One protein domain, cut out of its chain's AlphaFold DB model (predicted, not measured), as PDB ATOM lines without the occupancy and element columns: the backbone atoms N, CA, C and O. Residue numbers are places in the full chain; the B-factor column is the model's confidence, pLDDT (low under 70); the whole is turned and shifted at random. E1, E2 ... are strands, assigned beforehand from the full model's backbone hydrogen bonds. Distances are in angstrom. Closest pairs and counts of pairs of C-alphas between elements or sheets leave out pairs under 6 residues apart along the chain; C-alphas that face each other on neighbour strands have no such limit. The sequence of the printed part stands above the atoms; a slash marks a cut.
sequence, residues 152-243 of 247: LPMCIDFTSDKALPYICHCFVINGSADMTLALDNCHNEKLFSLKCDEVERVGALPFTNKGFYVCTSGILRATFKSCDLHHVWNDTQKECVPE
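This is residues 152 to 243 of the 247 residues of the protein "Hypothetical protein" of Adineta steineri (UniProt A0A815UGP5). Three small antiparallel sheets follow one another in a row: a strongly twisted sheet of four strands, E1 to E4, at one end, a sheet of three strands, E5 to E7, in the middle, and the hairpin E8 and E9 at the other end. The printed part has 92 residues, with nine named strands, E1 to E9 along the chain, and no named helix; the class is all strand, though under half of the residues, 42 of 92, are in named elements. The sheet orders are E1 - E2 - E3 - E4, E5 - E6 - E7 and E8 - E9. The whole is compact, with a radius of gyration of the C-alphas of 13.1 A and spans of 41 by 29 by 19 A.

In the largest sheet, E1 is residues 152 to 157, 16.4 A long, from C-alpha 152 at (-5.001, -27.566, 42.856). E2, residues 166 to 172, is 19.0 A long; E3 is 179 to 182 and E4 192 to 194. E5 is 201 to 204, E6 211 to 215, 13.7 A, and E7 222 to 226, 13.2 A. E8 is 231 to 234, and E9, 239 to 242, ends at C-alpha 242 (-16.828, -47.068, 14.256).

E1 to E4 form a meander, each strand the antiparallel neighbour of the one before, with N 154 and O 169 at 2.8 A, N 170 and O 180 at 2.8 A, and N 181 and O 192 at 2.8 A. Its strands' lines turn by 99 degrees from edge to edge. The closest C-alphas of E3 and E7 are those of Met 179 and Ala 222, 7.9 A. E5 to E7 form a second meander, with N 213 and O 203 at 2.9 A and N 214 and O 223 at 2.8 A. The closest C-alphas of E6 and E8 are those of Gly 211 and Trp 233, 6.6 A. In the hairpin E8 and E9, N 232 and O 241 are 2.8 A apart.

The C-alphas of Asn 174 and Pro 242, 41.0 A, are the two farthest apart. The printed part has no cut, and no link is long. Mean pLDDT of the printed part is 76.8; residues 158 to 165, 175 to 177, 197 to 200 and 217 to 221 are under 70.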
ATOM      1  N   LEU A 152      -3.609 -27.986  42.943       84.94
ATOM      2  CA  LEU A 152      -5.001 -27.566  42.856       84.94
ATOM      3  C   LEU A 152      -5.761 -28.539  41.935       84.94
ATOM      4  O   LEU A 152      -5.673 -28.411  40.713       84.94
ATOM      5  N   PRO A 153      -6.485 -29.520  42.497       84.44
ATOM      6  CA  PRO A 153      -7.313 -30.416  41.709       84.44
ATOM      7  C   PRO A 153      -8.582 -29.699  41.241       84.44
ATOM      8  O   PRO A 153      -9.244 -29.003  42.011       84.44
ATOM      9  N   MET A 154      -8.923 -29.884  39.972       77.94
ATOM     10  CA  MET A 154     -10.168 -29.435  39.362       77.94
ATOM     11  C   MET A 154     -10.805 -30.615  38.647       77.94
ATOM     12  O   MET A 154     -10.106 -31.390  37.999       77.94
ATOM     13  N   CYS A 155     -12.120 -30.749  38.738       78.56
ATOM     14  CA  CYS A 155     -12.816 -31.772  37.980       78.56
ATOM     15  C   CYS A 155     -13.279 -31.240  36.623       78.56
ATOM     16  O   CYS A 155     -13.684 -30.082  36.511       78.56
ATOM     17  N   ILE A 156     -13.195 -32.088  35.600       76.12
ATOM     18  CA  ILE A 156     -13.686 -31.822  34.254       76.12
ATOM     19  C   ILE A 156     -14.730 -32.884  33.919       76.12
ATOM     20  O   ILE A 156     -14.414 -34.072  33.888       76.12
ATOM     21  N   ASP A 157     -15.950 -32.439  33.631       70.31
ATOM     22  CA  ASP A 157     -17.077 -33.307  33.287       70.31
ATOM     23  C   ASP A 157     -16.994 -33.790  31.829       70.31
ATOM     24  O   ASP A 157     -16.814 -33.000  30.898       70.31
ATOM     25  N   PHE A 158     -17.180 -35.094  31.630       64.62
ATOM     26  CA  PHE A 158     -17.234 -35.781  30.338       64.62
ATOM     27  C   PHE A 158     -18.647 -36.316  30.116       64.62
ATOM     28  O   PHE A 158     -18.961 -37.485  30.321       64.62
ATOM     29  N   THR A 159     -19.535 -35.429  29.683       52.81
ATOM     30  CA  THR A 159     -20.980 -35.690  29.599       52.81
ATOM     31  C   THR A 159     -21.394 -36.710  28.529       52.81
ATOM     32  O   THR A 159     -22.549 -37.132  28.511       52.81
ATOM     33  N   SER A 160     -20.481 -37.130  27.648       52.94
ATOM     34  CA  SER A 160     -20.770 -38.007  26.505       52.94
ATOM     35  C   SER A 160     -20.195 -39.426  26.603       52.94
ATOM     36  O   SER A 160     -20.545 -40.259  25.768       52.94
ATOM     37  N   ASP A 161     -19.381 -39.755  27.616       55.88
ATOM     38  CA  ASP A 161     -18.861 -41.117  27.820       55.88
ATOM     39  C   ASP A 161     -19.378 -41.726  29.132       55.88
ATOM     40  O   ASP A 161     -19.017 -41.305  30.228       55.88
ATOM     41  N   LYS A 162     -20.213 -42.771  29.037       54.41
ATOM     42  CA  LYS A 162     -20.687 -43.514  30.221       54.41
ATOM     43  C   LYS A 162     -19.566 -44.278  30.931       54.41
ATOM     44  O   LYS A 162     -19.735 -44.610  32.101       54.41
ATOM     45  N   ALA A 163     -18.476 -44.608  30.233       53.50
ATOM     46  CA  ALA A 163     -17.339 -45.313  30.817       53.50
ATOM     47  C   ALA A 163     -16.424 -44.371  31.608       53.50
ATOM     48  O   ALA A 163     -15.764 -44.822  32.539       53.50
ATOM     49  N   LEU A 164     -16.417 -43.082  31.255       62.50
ATOM     50  CA  LEU A 164     -15.586 -42.051  31.864       62.50
ATOM     51  C   LEU A 164     -16.363 -40.734  31.980       62.50
ATOM     52  O   LEU A 164     -16.213 -39.863  31.129       62.50
ATOM     53  N   PRO A 165     -17.213 -40.591  33.017       65.75
ATOM     54  CA  PRO A 165     -18.096 -39.436  33.171       65.75
ATOM     55  C   PRO A 165     -17.362 -38.162  33.606       65.75
ATOM     56  O   PRO A 165     -17.908 -37.070  33.465       65.75
ATOM     57  N   TYR A 166     -16.143 -38.278  34.139       75.81
ATOM     58  CA  TYR A 166     -15.279 -37.155  34.497       75.81
ATOM     59  C   TYR A 166     -13.800 -37.562  34.444       75.81
ATOM     60  O   TYR A 166     -13.476 -38.748  34.453       75.81
ATOM     61  N   ILE A 167     -12.906 -36.570  34.421       79.81
ATOM     62  CA  ILE A 167     -11.484 -36.735  34.757       79.81
ATOM     63  C   ILE A 167     -11.037 -35.584  35.660       79.81
ATOM     64  O   ILE A 167     -11.650 -34.514  35.695       79.81
ATOM     65  N   CYS A 168      -9.903 -35.759  36.325       83.25
ATOM     66  CA  CYS A 168      -9.315 -34.729  37.165       83.25
ATOM     67  C   CYS A 168      -8.204 -33.986  36.431       83.25
ATOM     68  O   CYS A 168      -7.229 -34.590  35.991       83.25
ATOM     69  N   HIS A 169      -8.311 -32.663  36.347       84.56
ATOM     70  CA  HIS A 169      -7.194 -31.801  35.998       84.56
ATOM     71  C   HIS A 169      -6.442 -31.373  37.258       84.56
ATOM     72  O   HIS A 169      -6.959 -30.675  38.128       84.56
ATOM     73  N   CYS A 170      -5.189 -31.796  37.336       85.94
ATOM     74  CA  CYS A 170      -4.315 -31.590  38.475       85.94
ATOM     75  C   CYS A 170      -3.391 -30.405  38.190       85.94
ATOM     76  O   CYS A 170      -2.372 -30.550  37.519       85.94
ATOM     77  N   PHE A 171      -3.743 -29.208  38.656       84.25
ATOM     78  CA  PHE A 171      -2.890 -28.042  38.450       84.25
ATOM     79  C   PHE A 171      -1.736 -28.048  39.458       84.25
ATOM     80  O   PHE A 171      -1.951 -27.874  40.660       84.25
ATOM     81  N   VAL A 172      -0.511 -28.241  38.971       84.44
ATOM     82  CA  VAL A 172       0.702 -28.245  39.797       84.44
ATOM     83  C   VAL A 172       1.244 -26.819  39.895       84.44
ATOM     84  O   VAL A 172       1.685 -26.245  38.904       84.44
ATOM     85  N   ILE A 173       1.226 -26.234  41.094       80.00
ATOM     86  CA  ILE A 173       1.467 -24.793  41.309       80.00
ATOM     87  C   ILE A 173       2.923 -24.390  41.000       80.00
ATOM     88  O   ILE A 173       3.162 -23.282  40.528       80.00
ATOM     89  N   ASN A 174       3.881 -25.298  41.213       78.94
ATOM     90  CA  ASN A 174       5.309 -25.112  40.903       78.94
ATOM     91  C   ASN A 174       5.794 -26.054  39.781       78.94
ATOM     92  O   ASN A 174       6.980 -26.377  39.707       78.94
ATOM     93  N   GLY A 175       4.868 -26.573  38.971       68.25
ATOM     94  CA  GLY A 175       5.141 -27.585  37.953       68.25
ATOM     95  C   GLY A 175       5.464 -27.010  36.576       68.25
ATOM     96  O   GLY A 175       5.526 -25.799  36.372       68.25
ATOM     97  N   SER A 176       5.667 -27.907  35.610       69.12
ATOM     98  CA  SER A 176       5.741 -27.565  34.187       69.12
ATOM     99  C   SER A 176       4.452 -26.895  33.695       69.12
ATOM    100  O   SER A 176       3.390 -27.095  34.278       69.12
ATOM    101  N   ALA A 177       4.529 -26.179  32.568       67.31
ATOM    102  CA  ALA A 177       3.350 -25.666  31.858       67.31
ATOM    103  C   ALA A 177       2.431 -26.779  31.305       67.31
ATOM    104  O   ALA A 177       1.325 -26.496  30.846       67.31
ATOM    105  N   ASP A 178       2.884 -28.035  31.354       75.25
ATOM    106  CA  ASP A 178       2.111 -29.203  30.959       75.25
ATOM    107  C   ASP A 178       0.804 -29.326  31.752       75.25
ATOM    108  O   ASP A 178       0.744 -29.215  32.982       75.25
ATOM    109  N   MET A 179      -0.259 -29.669  31.035       77.44
ATOM    110  CA  MET A 179      -1.546 -29.955  31.640       77.44
ATOM    111  C   MET A 179      -1.522 -31.373  32.215       77.44
ATOM    112  O   MET A 179      -1.349 -32.345  31.483       77.44
ATOM    113  N   THR A 180      -1.706 -31.502  33.525       85.88
ATOM    114  CA  THR A 180      -1.639 -32.801  34.201       85.88
ATOM    115  C   THR A 180      -3.035 -33.348  34.491       85.88
ATOM    116  O   THR A 180      -3.912 -32.595  34.925       85.88
ATOM    117  N   LEU A 181      -3.245 -34.643  34.245       85.38
ATOM    118  CA  LEU A 181      -4.523 -35.338  34.399       85.38
ATOM    119  C   LEU A 181      -4.418 -36.576  35.299       85.38
ATOM    120  O   LEU A 181      -3.393 -37.259  35.300       85.38
ATOM    121  N   ALA A 182      -5.510 -36.887  35.991       85.50
ATOM    122  CA  ALA A 182      -5.731 -38.117  36.751       85.50
ATOM    123  C   ALA A 182      -7.142 -38.663  36.486       85.50
ATOM    124  O   ALA A 182      -8.010 -37.930  36.000       85.50
ATOM    125  N   LEU A 183      -7.354 -39.944  36.787       79.75
ATOM    126  CA  LEU A 183      -8.634 -40.608  36.565       79.75
ATOM    127  C   LEU A 183      -9.621 -40.233  37.667       79.75
ATOM    128  O   LEU A 183     -10.702 -39.732  37.382       79.75
ATOM    129  N   ASP A 184      -9.181 -40.395  38.911       76.94
ATOM    130  CA  ASP A 184      -9.999 -40.171  40.092       76.94
ATOM    131  C   ASP A 184      -9.352 -39.198  41.069       76.94
ATOM    132  O   ASP A 184     -10.062 -38.401  41.670       76.94
ATOM    133  N   ASN A 185      -8.026 -39.236  41.268       84.25
ATOM    134  CA  ASN A 185      -7.390 -38.472  42.347       84.25
ATOM    135  C   ASN A 185      -5.989 -37.961  41.991       84.25
ATOM    136  O   ASN A 185      -5.093 -38.727  41.653       84.25
ATOM    137  N   CYS A 186      -5.758 -36.660  42.177       86.94
ATOM    138  CA  CYS A 186      -4.483 -36.026  41.848       86.94
ATOM    139  C   CYS A 186      -3.313 -36.374  42.788       86.94
ATOM    140  O   CYS A 186      -2.167 -36.118  42.433       86.94
ATOM    141  N   HIS A 187      -3.561 -36.922  43.982       84.56
ATOM    142  CA  HIS A 187      -2.505 -37.166  44.982       84.56
ATOM    143  C   HIS A 187      -1.989 -38.601  45.012       84.56
ATOM    144  O   HIS A 187      -0.822 -38.824  45.316       84.56
ATOM    145  N   ASN A 188      -2.853 -39.574  44.718       74.50
ATOM    146  CA  ASN A 188      -2.569 -40.995  44.951       74.50
ATOM    147  C   ASN A 188      -2.509 -41.824  43.661       74.50
ATOM    148  O   ASN A 188      -2.405 -43.048  43.726       74.50
ATOM    149  N   GLU A 189      -2.573 -41.175  42.499       77.88
ATOM    150  CA  GLU A 189      -2.561 -41.840  41.200       77.88
ATOM    151  C   GLU A 189      -1.371 -41.422  40.344       77.88
ATOM    152  O   GLU A 189      -0.723 -40.393  40.552       77.88
ATOM    153  N   LYS A 190      -1.087 -42.246  39.334       82.62
ATOM    154  CA  LYS A 190      -0.100 -41.904  38.321       82.62
ATOM    155  C   LYS A 190      -0.655 -40.785  37.443       82.62
ATOM    156  O   LYS A 190      -1.584 -40.993  36.669       82.62
ATOM    157  N   LEU A 191      -0.020 -39.626  37.538       85.19
ATOM    158  CA  LEU A 191      -0.358 -38.451  36.753       85.19
ATOM    159  C   LEU A 191       0.057 -38.611  35.286       85.19
ATOM    160  O   LEU A 191       1.158 -39.082  34.979       85.19
ATOM    161  N   PHE A 192      -0.820 -38.189  34.381       86.12
ATOM    162  CA  PHE A 192      -0.546 -38.113  32.952       86.12
ATOM    163  C   PHE A 192      -0.286 -36.665  32.541       86.12
ATOM    164  O   PHE A 192      -1.119 -35.798  32.789       86.12
ATOM    165  N   SER A 193       0.860 -36.404  31.908       83.62
ATOM    166  CA  SER A 193       1.264 -35.056  31.491       83.62
ATOM    167  C   SER A 193       1.003 -34.839  30.003       83.62
ATOM    168  O   SER A 193       1.495 -35.598  29.165       83.62
ATOM    169  N   LEU A 194       0.257 -33.786  29.673       80.12
ATOM    170  CA  LEU A 194      -0.064 -33.375  28.310       80.12
ATOM    171  C   LEU A 194       0.716 -32.123  27.918       80.12
ATOM    172  O   LEU A 194       0.538 -31.052  28.497       80.12
ATOM    173  N   LYS A 195       1.528 -32.259  26.867       78.44
ATOM    174  CA  LYS A 195       2.306 -31.161  26.280       78.44
ATOM    175  C   LYS A 195       1.556 -30.515  25.120       78.44
ATOM    176  O   LYS A 195       1.502 -31.089  24.024       78.44
ATOM    177  N   CYS A 196       1.031 -29.314  25.354       74.69
ATOM    178  CA  CYS A 196       0.332 -28.486  24.365       74.69
ATOM    179  C   CYS A 196       1.213 -27.339  23.814       74.69
ATOM    180  O   CYS A 196       0.683 -26.293  23.456       74.69
ATOM    181  N   ASP A 197       2.541 -27.500  23.765       64.56
ATOM    182  CA  ASP A 197       3.437 -26.335  23.702       64.56
ATOM    183  C   ASP A 197       3.456 -25.544  22.380       64.56
ATOM    184  O   ASP A 197       3.636 -24.336  22.461       64.56
ATOM    185  N   GLU A 198       3.281 -26.116  21.173       58.91
ATOM    186  CA  GLU A 198       3.608 -25.324  19.954       58.91
ATOM    187  C   GLU A 198       2.782 -25.582  18.671       58.91
ATOM    188  O   GLU A 198       2.884 -24.805  17.725       58.91
ATOM    189  N   VAL A 199       1.925 -26.611  18.598       65.56
ATOM    190  CA  VAL A 199       1.088 -26.900  17.405       65.56
ATOM    191  C   VAL A 199      -0.289 -27.390  17.853       65.56
ATOM    192  O   VAL A 199      -0.382 -28.038  18.898       65.56
ATOM    193  N   GLU A 200      -1.345 -27.112  17.076       65.69
ATOM    194  CA  GLU A 200      -2.637 -27.789  17.251       65.69
ATOM    195  C   GLU A 200      -2.408 -29.303  17.318       65.69
ATOM    196  O   GLU A 200      -1.923 -29.930  16.374       65.69
ATOM    197  N   ARG A 201      -2.692 -29.883  18.484       77.19
ATOM    198  CA  ARG A 201      -2.471 -31.302  18.760       77.19
ATOM    199  C   ARG A 201      -3.782 -31.930  19.152       77.19
ATOM    200  O   ARG A 201      -4.434 -31.467  20.083       77.19
ATOM    201  N   VAL A 202      -4.110 -33.017  18.474       84.31
ATOM    202  CA  VAL A 202      -5.232 -33.871  18.836       84.31
ATOM    203  C   VAL A 202      -4.688 -35.240  19.219       84.31
ATOM    204  O   VAL A 202      -3.776 -35.759  18.563       84.31
ATOM    205  N   GLY A 203      -5.196 -35.814  20.304       84.50
ATOM    206  CA  GLY A 203      -4.717 -37.105  20.779       84.50
ATOM    207  C   GLY A 203      -5.701 -37.826  21.681       84.50
ATOM    208  O   GLY A 203      -6.629 -37.226  22.222       84.50
ATOM    209  N   ALA A 204      -5.475 -39.128  21.830       85.50
ATOM    210  CA  ALA A 204      -6.262 -39.975  22.714       85.50
ATOM    211  C   ALA A 204      -6.085 -39.565  24.181       85.50
ATOM    212  O   ALA A 204      -4.977 -39.239  24.619       85.50
ATOM    213  N   LEU A 205      -7.159 -39.645  24.966       83.25
ATOM    214  CA  LEU A 205      -7.019 -39.660  26.416       83.25
ATOM    215  C   LEU A 205      -6.476 -41.024  26.867       83.25
ATOM    216  O   LEU A 205      -6.876 -42.054  26.338       83.25
ATOM    217  N   PRO A 206      -5.583 -41.067  27.865       76.12
ATOM    218  CA  PRO A 206      -4.911 -42.304  28.274       76.12
ATOM    219  C   PRO A 206      -5.836 -43.306  28.986       76.12
ATOM    220  O   PRO A 206      -5.443 -44.452  29.188       76.12
ATOM    221  N   PHE A 207      -7.029 -42.876  29.401       76.19
ATOM    222  CA  PHE A 207      -7.925 -43.655  30.260       76.19
ATOM    223  C   PHE A 207      -9.161 -44.202  29.530       76.19
ATOM    224  O   PHE A 207      -9.848 -45.065  30.062       76.19
ATOM    225  N   THR A 208      -9.445 -43.718  28.317       76.12
ATOM    226  CA  THR A 208     -10.630 -44.079  27.521       76.12
ATOM    227  C   THR A 208     -10.224 -44.319  26.075       76.12
ATOM    228  O   THR A 208      -9.330 -43.665  25.547       76.12
ATOM    229  N   ASN A 209     -10.913 -45.247  25.417       78.69
ATOM    230  CA  ASN A 209     -10.826 -45.442  23.974       78.69
ATOM    231  C   ASN A 209     -11.821 -44.561  23.195       78.69
ATOM    232  O   ASN A 209     -11.867 -44.659  21.977       78.69
ATOM    233  N   LYS A 210     -12.616 -43.718  23.861       80.50
ATOM    234  CA  LYS A 210     -13.609 -42.810  23.253       80.50
ATOM    235  C   LYS A 210     -13.276 -41.339  23.450       80.50
ATOM    236  O   LYS A 210     -13.637 -40.514  22.616       80.50
ATOM    237  N   GLY A 211     -12.591 -41.003  24.536       79.75
ATOM    238  CA  GLY A 211     -12.211 -39.632  24.839       79.75
ATOM    239  C   GLY A 211     -10.923 -39.193  24.144       79.75
ATOM    240  O   GLY A 211      -9.953 -39.944  24.032       79.75
ATOM    241  N   PHE A 212     -10.897 -37.934  23.727       84.44
ATOM    242  CA  PHE A 212      -9.746 -37.296  23.104       84.44
ATOM    243  C   PHE A 212      -9.630 -35.837  23.542       84.44
ATOM    244  O   PHE A 212     -10.582 -35.226  24.034       84.44
ATOM    245  N   TYR A 213      -8.442 -35.270  23.378       83.06
ATOM    246  CA  TYR A 213      -8.164 -33.873  23.689       83.06
ATOM    247  C   TYR A 213      -7.731 -33.121  22.433       83.06
ATOM    248  O   TYR A 213      -7.107 -33.691  21.540       83.06
ATOM    249  N   VAL A 214      -8.035 -31.827  22.385       84.31
ATOM    250  CA  VAL A 214      -7.602 -30.892  21.341       84.31
ATOM    251  C   VAL A 214      -6.891 -29.725  22.021       84.31
ATOM    252  O   VAL A 214      -7.528 -28.937  22.721       84.31
ATOM    253  N   CYS A 215      -5.582 -29.606  21.818       81.88
ATOM    254  CA  CYS A 215      -4.806 -28.418  22.166       81.88
ATOM    255  C   CYS A 215      -4.985 -27.370  21.060       81.88
ATOM    256  O   CYS A 215      -4.738 -27.665  19.890       81.88
ATOM    257  N   THR A 216      -5.356 -26.146  21.421       70.44
ATOM    258  CA  THR A 216      -5.393 -25.003  20.494       70.44
ATOM    259  C   THR A 216      -4.124 -24.168  20.617       70.44
ATOM    260  O   THR A 216      -3.683 -23.882  21.730       70.44
ATOM    261  N   SER A 217      -3.555 -23.748  19.485       62.44
ATOM    262  CA  SER A 217      -2.346 -22.913  19.458       62.44
ATOM    263  C   SER A 217      -2.535 -21.605  20.241       62.44
ATOM    264  O   SER A 217      -3.574 -20.953  20.139       62.44
ATOM    265  N   GLY A 218      -1.529 -21.218  21.030       54.38
ATOM    266  CA  GLY A 218      -1.506 -19.952  21.776       54.38
ATOM    267  C   GLY A 218      -2.249 -19.949  23.118       54.38
ATOM    268  O   GLY A 218      -2.220 -18.936  23.818       54.38
ATOM    269  N   ILE A 219      -2.878 -21.059  23.517       56.31
ATOM    270  CA  ILE A 219      -3.493 -21.212  24.839       56.31
ATOM    271  C   ILE A 219      -2.986 -22.526  25.443       56.31
ATOM    272  O   ILE A 219      -3.164 -23.581  24.845       56.31
ATOM    273  N   LEU A 220      -2.414 -22.488  26.654       58.78
ATOM    274  CA  LEU A 220      -2.079 -23.672  27.475       58.78
ATOM    275  C   LEU A 220      -3.349 -24.395  27.980       58.78
ATOM    276  O   LEU A 220      -3.482 -24.725  29.155       58.78
ATOM    277  N   ARG A 221      -4.351 -24.566  27.116       65.38
ATOM    278  CA  ARG A 221      -5.619 -25.228  27.412       65.38
ATOM    279  C   ARG A 221      -5.883 -26.262  26.336       65.38
ATOM    280  O   ARG A 221      -5.882 -25.946  25.147       65.38
ATOM    281  N   ALA A 222      -6.166 -27.480  26.774       73.56
ATOM    282  CA  ALA A 222      -6.833 -28.446  25.927       73.56
ATOM    283  C   ALA A 222      -8.343 -28.352  26.141       73.56
ATOM    284  O   ALA A 222      -8.823 -28.099  27.247       73.56
ATOM    285  N   THR A 223      -9.087 -28.589  25.072       76.38
ATOM    286  CA  THR A 223     -10.499 -28.947  25.165       76.38
ATOM    287  C   THR A 223     -10.612 -30.458  25.131       76.38
ATOM    288  O   THR A 223      -9.884 -31.123  24.395       76.38
ATOM    289  N   PHE A 224     -11.518 -30.996  25.932       78.12
ATOM    290  CA  PHE A 224     -11.751 -32.426  26.002       78.12
ATOM    291  C   PHE A 224     -13.076 -32.786  25.351       78.12
ATOM    292  O   PHE A 224     -14.054 -32.045  25.474       78.12
ATOM    293  N   LYS A 225     -13.091 -33.898  24.622       77.75
ATOM    294  CA  LYS A 225     -14.240 -34.373  23.851       77.75
ATOM    295  C   LYS A 225     -14.336 -35.894  23.942       77.75
ATOM    296  O   LYS A 225     -13.367 -36.559  24.302       77.75
ATOM    297  N   SER A 226     -15.497 -36.433  23.586       79.00
ATOM    298  CA  SER A 226     -15.716 -37.871  23.416       79.00
ATOM    299  C   SER A 226     -16.305 -38.154  22.042       79.00
ATOM    300  O   SER A 226     -16.967 -37.291  21.463       79.00
ATOM    301  N   CYS A 227     -16.063 -39.360  21.544       79.31
ATOM    302  CA  CYS A 227     -16.723 -39.903  20.370       79.31
ATOM    303  C   CYS A 227     -18.200 -40.233  20.638       79.31
ATOM    304  O   CYS A 227     -18.602 -40.505  21.772       79.31
ATOM    305  N   ASP A 228     -18.996 -40.240  19.567       74.19
ATOM    306  CA  ASP A 228     -20.405 -40.630  19.609       74.19
ATOM    307  C   ASP A 228     -20.590 -42.112  19.983       74.19
ATOM    308  O   ASP A 228     -19.653 -42.917  20.024       74.19
ATOM    309  N   LEU A 229     -21.842 -42.501  20.242       70.38
ATOM    310  CA  LEU A 229     -22.200 -43.891  20.526       70.38
ATOM    311  C   LEU A 229     -21.681 -44.824  19.407       70.38
ATOM    312  O   LEU A 229     -21.772 -44.500  18.223       70.38
ATOM    313  N   HIS A 230     -21.137 -45.984  19.788       75.12
ATOM    314  CA  HIS A 230     -20.509 -46.967  18.885       75.12
ATOM    315  C   HIS A 230     -19.271 -46.482  18.112       75.12
ATOM    316  O   HIS A 230     -18.883 -47.123  17.139       75.12
ATOM    317  N   HIS A 231     -18.636 -45.384  18.533       81.75
ATOM    318  CA  HIS A 231     -17.366 -44.929  17.978       81.75
ATOM    319  C   HIS A 231     -16.260 -44.928  19.037       81.75
ATOM    320  O   HIS A 231     -16.510 -44.754  20.232       81.75
ATOM    321  N   VAL A 232     -15.028 -45.118  18.575       86.19
ATOM    322  CA  VAL A 232     -13.795 -45.079  19.365       86.19
ATOM    323  C   VAL A 232     -12.796 -44.137  18.703       86.19
ATOM    324  O   VAL A 232     -12.760 -43.993  17.482       86.19
ATOM    325  N   TRP A 233     -11.983 -43.470  19.509       88.12
ATOM    326  CA  TRP A 233     -10.940 -42.580  19.032       88.12
ATOM    327  C   TRP A 233      -9.786 -43.375  18.412       88.12
ATOM    328  O   TRP A 233      -9.181 -44.229  19.064       88.12
ATOM    329  N   ASN A 234      -9.434 -43.057  17.166       88.56
ATOM    330  CA  ASN A 234      -8.263 -43.601  16.492       88.56
ATOM    331  C   ASN A 234      -7.130 -42.571  16.483       88.56
ATOM    332  O   ASN A 234      -7.175 -41.577  15.758       88.56
ATOM    333  N   ASP A 235      -6.062 -42.839  17.237       84.81
ATOM    334  CA  ASP A 235      -4.944 -41.899  17.346       84.81
ATOM    335  C   ASP A 235      -4.093 -41.787  16.069       84.81
ATOM    336  O   ASP A 235      -3.404 -40.788  15.881       84.81
ATOM    337  N   THR A 236      -4.162 -42.772  15.168       86.62
ATOM    338  CA  THR A 236      -3.445 -42.742  13.882       86.62
ATOM    339  C   THR A 236      -4.170 -41.857  12.872       86.62
ATOM    340  O   THR A 236      -3.532 -41.088  12.157       86.62
ATOM    341  N   GLN A 237      -5.502 -41.950  12.825       88.06
ATOM    342  CA  GLN A 237      -6.339 -41.165  11.910       88.06
ATOM    343  C   GLN A 237      -6.766 -39.814  12.497       88.06
ATOM    344  O   GLN A 237      -7.194 -38.938  11.755       88.06
ATOM    345  N   LYS A 238      -6.597 -39.625  13.814       88.88
ATOM    346  CA  LYS A 238      -7.019 -38.429  14.557       88.88
ATOM    347  C   LYS A 238      -8.516 -38.143  14.401       88.88
ATOM    348  O   LYS A 238      -8.929 -36.988  14.314       88.88
ATOM    349  N   GLU A 239      -9.319 -39.204  14.398       89.50
ATOM    350  CA  GLU A 239     -10.771 -39.139  14.255       89.50
ATOM    351  C   GLU A 239     -11.472 -40.256  15.038       89.50
ATOM    352  O   GLU A 239     -10.861 -41.253  15.431       89.50
ATOM    353  N   CYS A 240     -12.773 -40.078  15.262       86.00
ATOM    354  CA  CYS A 240     -13.636 -41.108  15.822       86.00
ATOM    355  C   CYS A 240     -14.047 -42.084  14.719       86.00
ATOM    356  O   CYS A 240     -14.691 -41.688  13.750       86.00
ATOM    357  N   VAL A 241     -13.715 -43.359  14.886       88.56
ATOM    358  CA  VAL A 241     -14.056 -44.430  13.945       88.56
ATOM    359  C   VAL A 241     -15.083 -45.377  14.556       88.56
ATOM    360  O   VAL A 241     -15.119 -45.507  15.781       88.56
ATOM    361  N   PRO A 242     -15.912 -46.057  13.747       87.12
ATOM    362  CA  PRO A 242     -16.828 -47.068  14.256       87.12
ATOM    363  C   PRO A 242     -16.076 -48.144  15.046       87.12
ATOM    364  O   PRO A 242     -15.040 -48.647  14.611       87.12
ATOM    365  N   GLU A 243     -16.610 -48.508  16.206       78.94
ATOM    366  CA  GLU A 243     -16.094 -49.584  17.039       78.94
ATOM    367  C   GLU A 243     -16.250 -50.898  16.258       78.94
ATOM    368  O   GLU A 243     -17.362 -51.381  16.045       78.94
TER     369      GLU A 243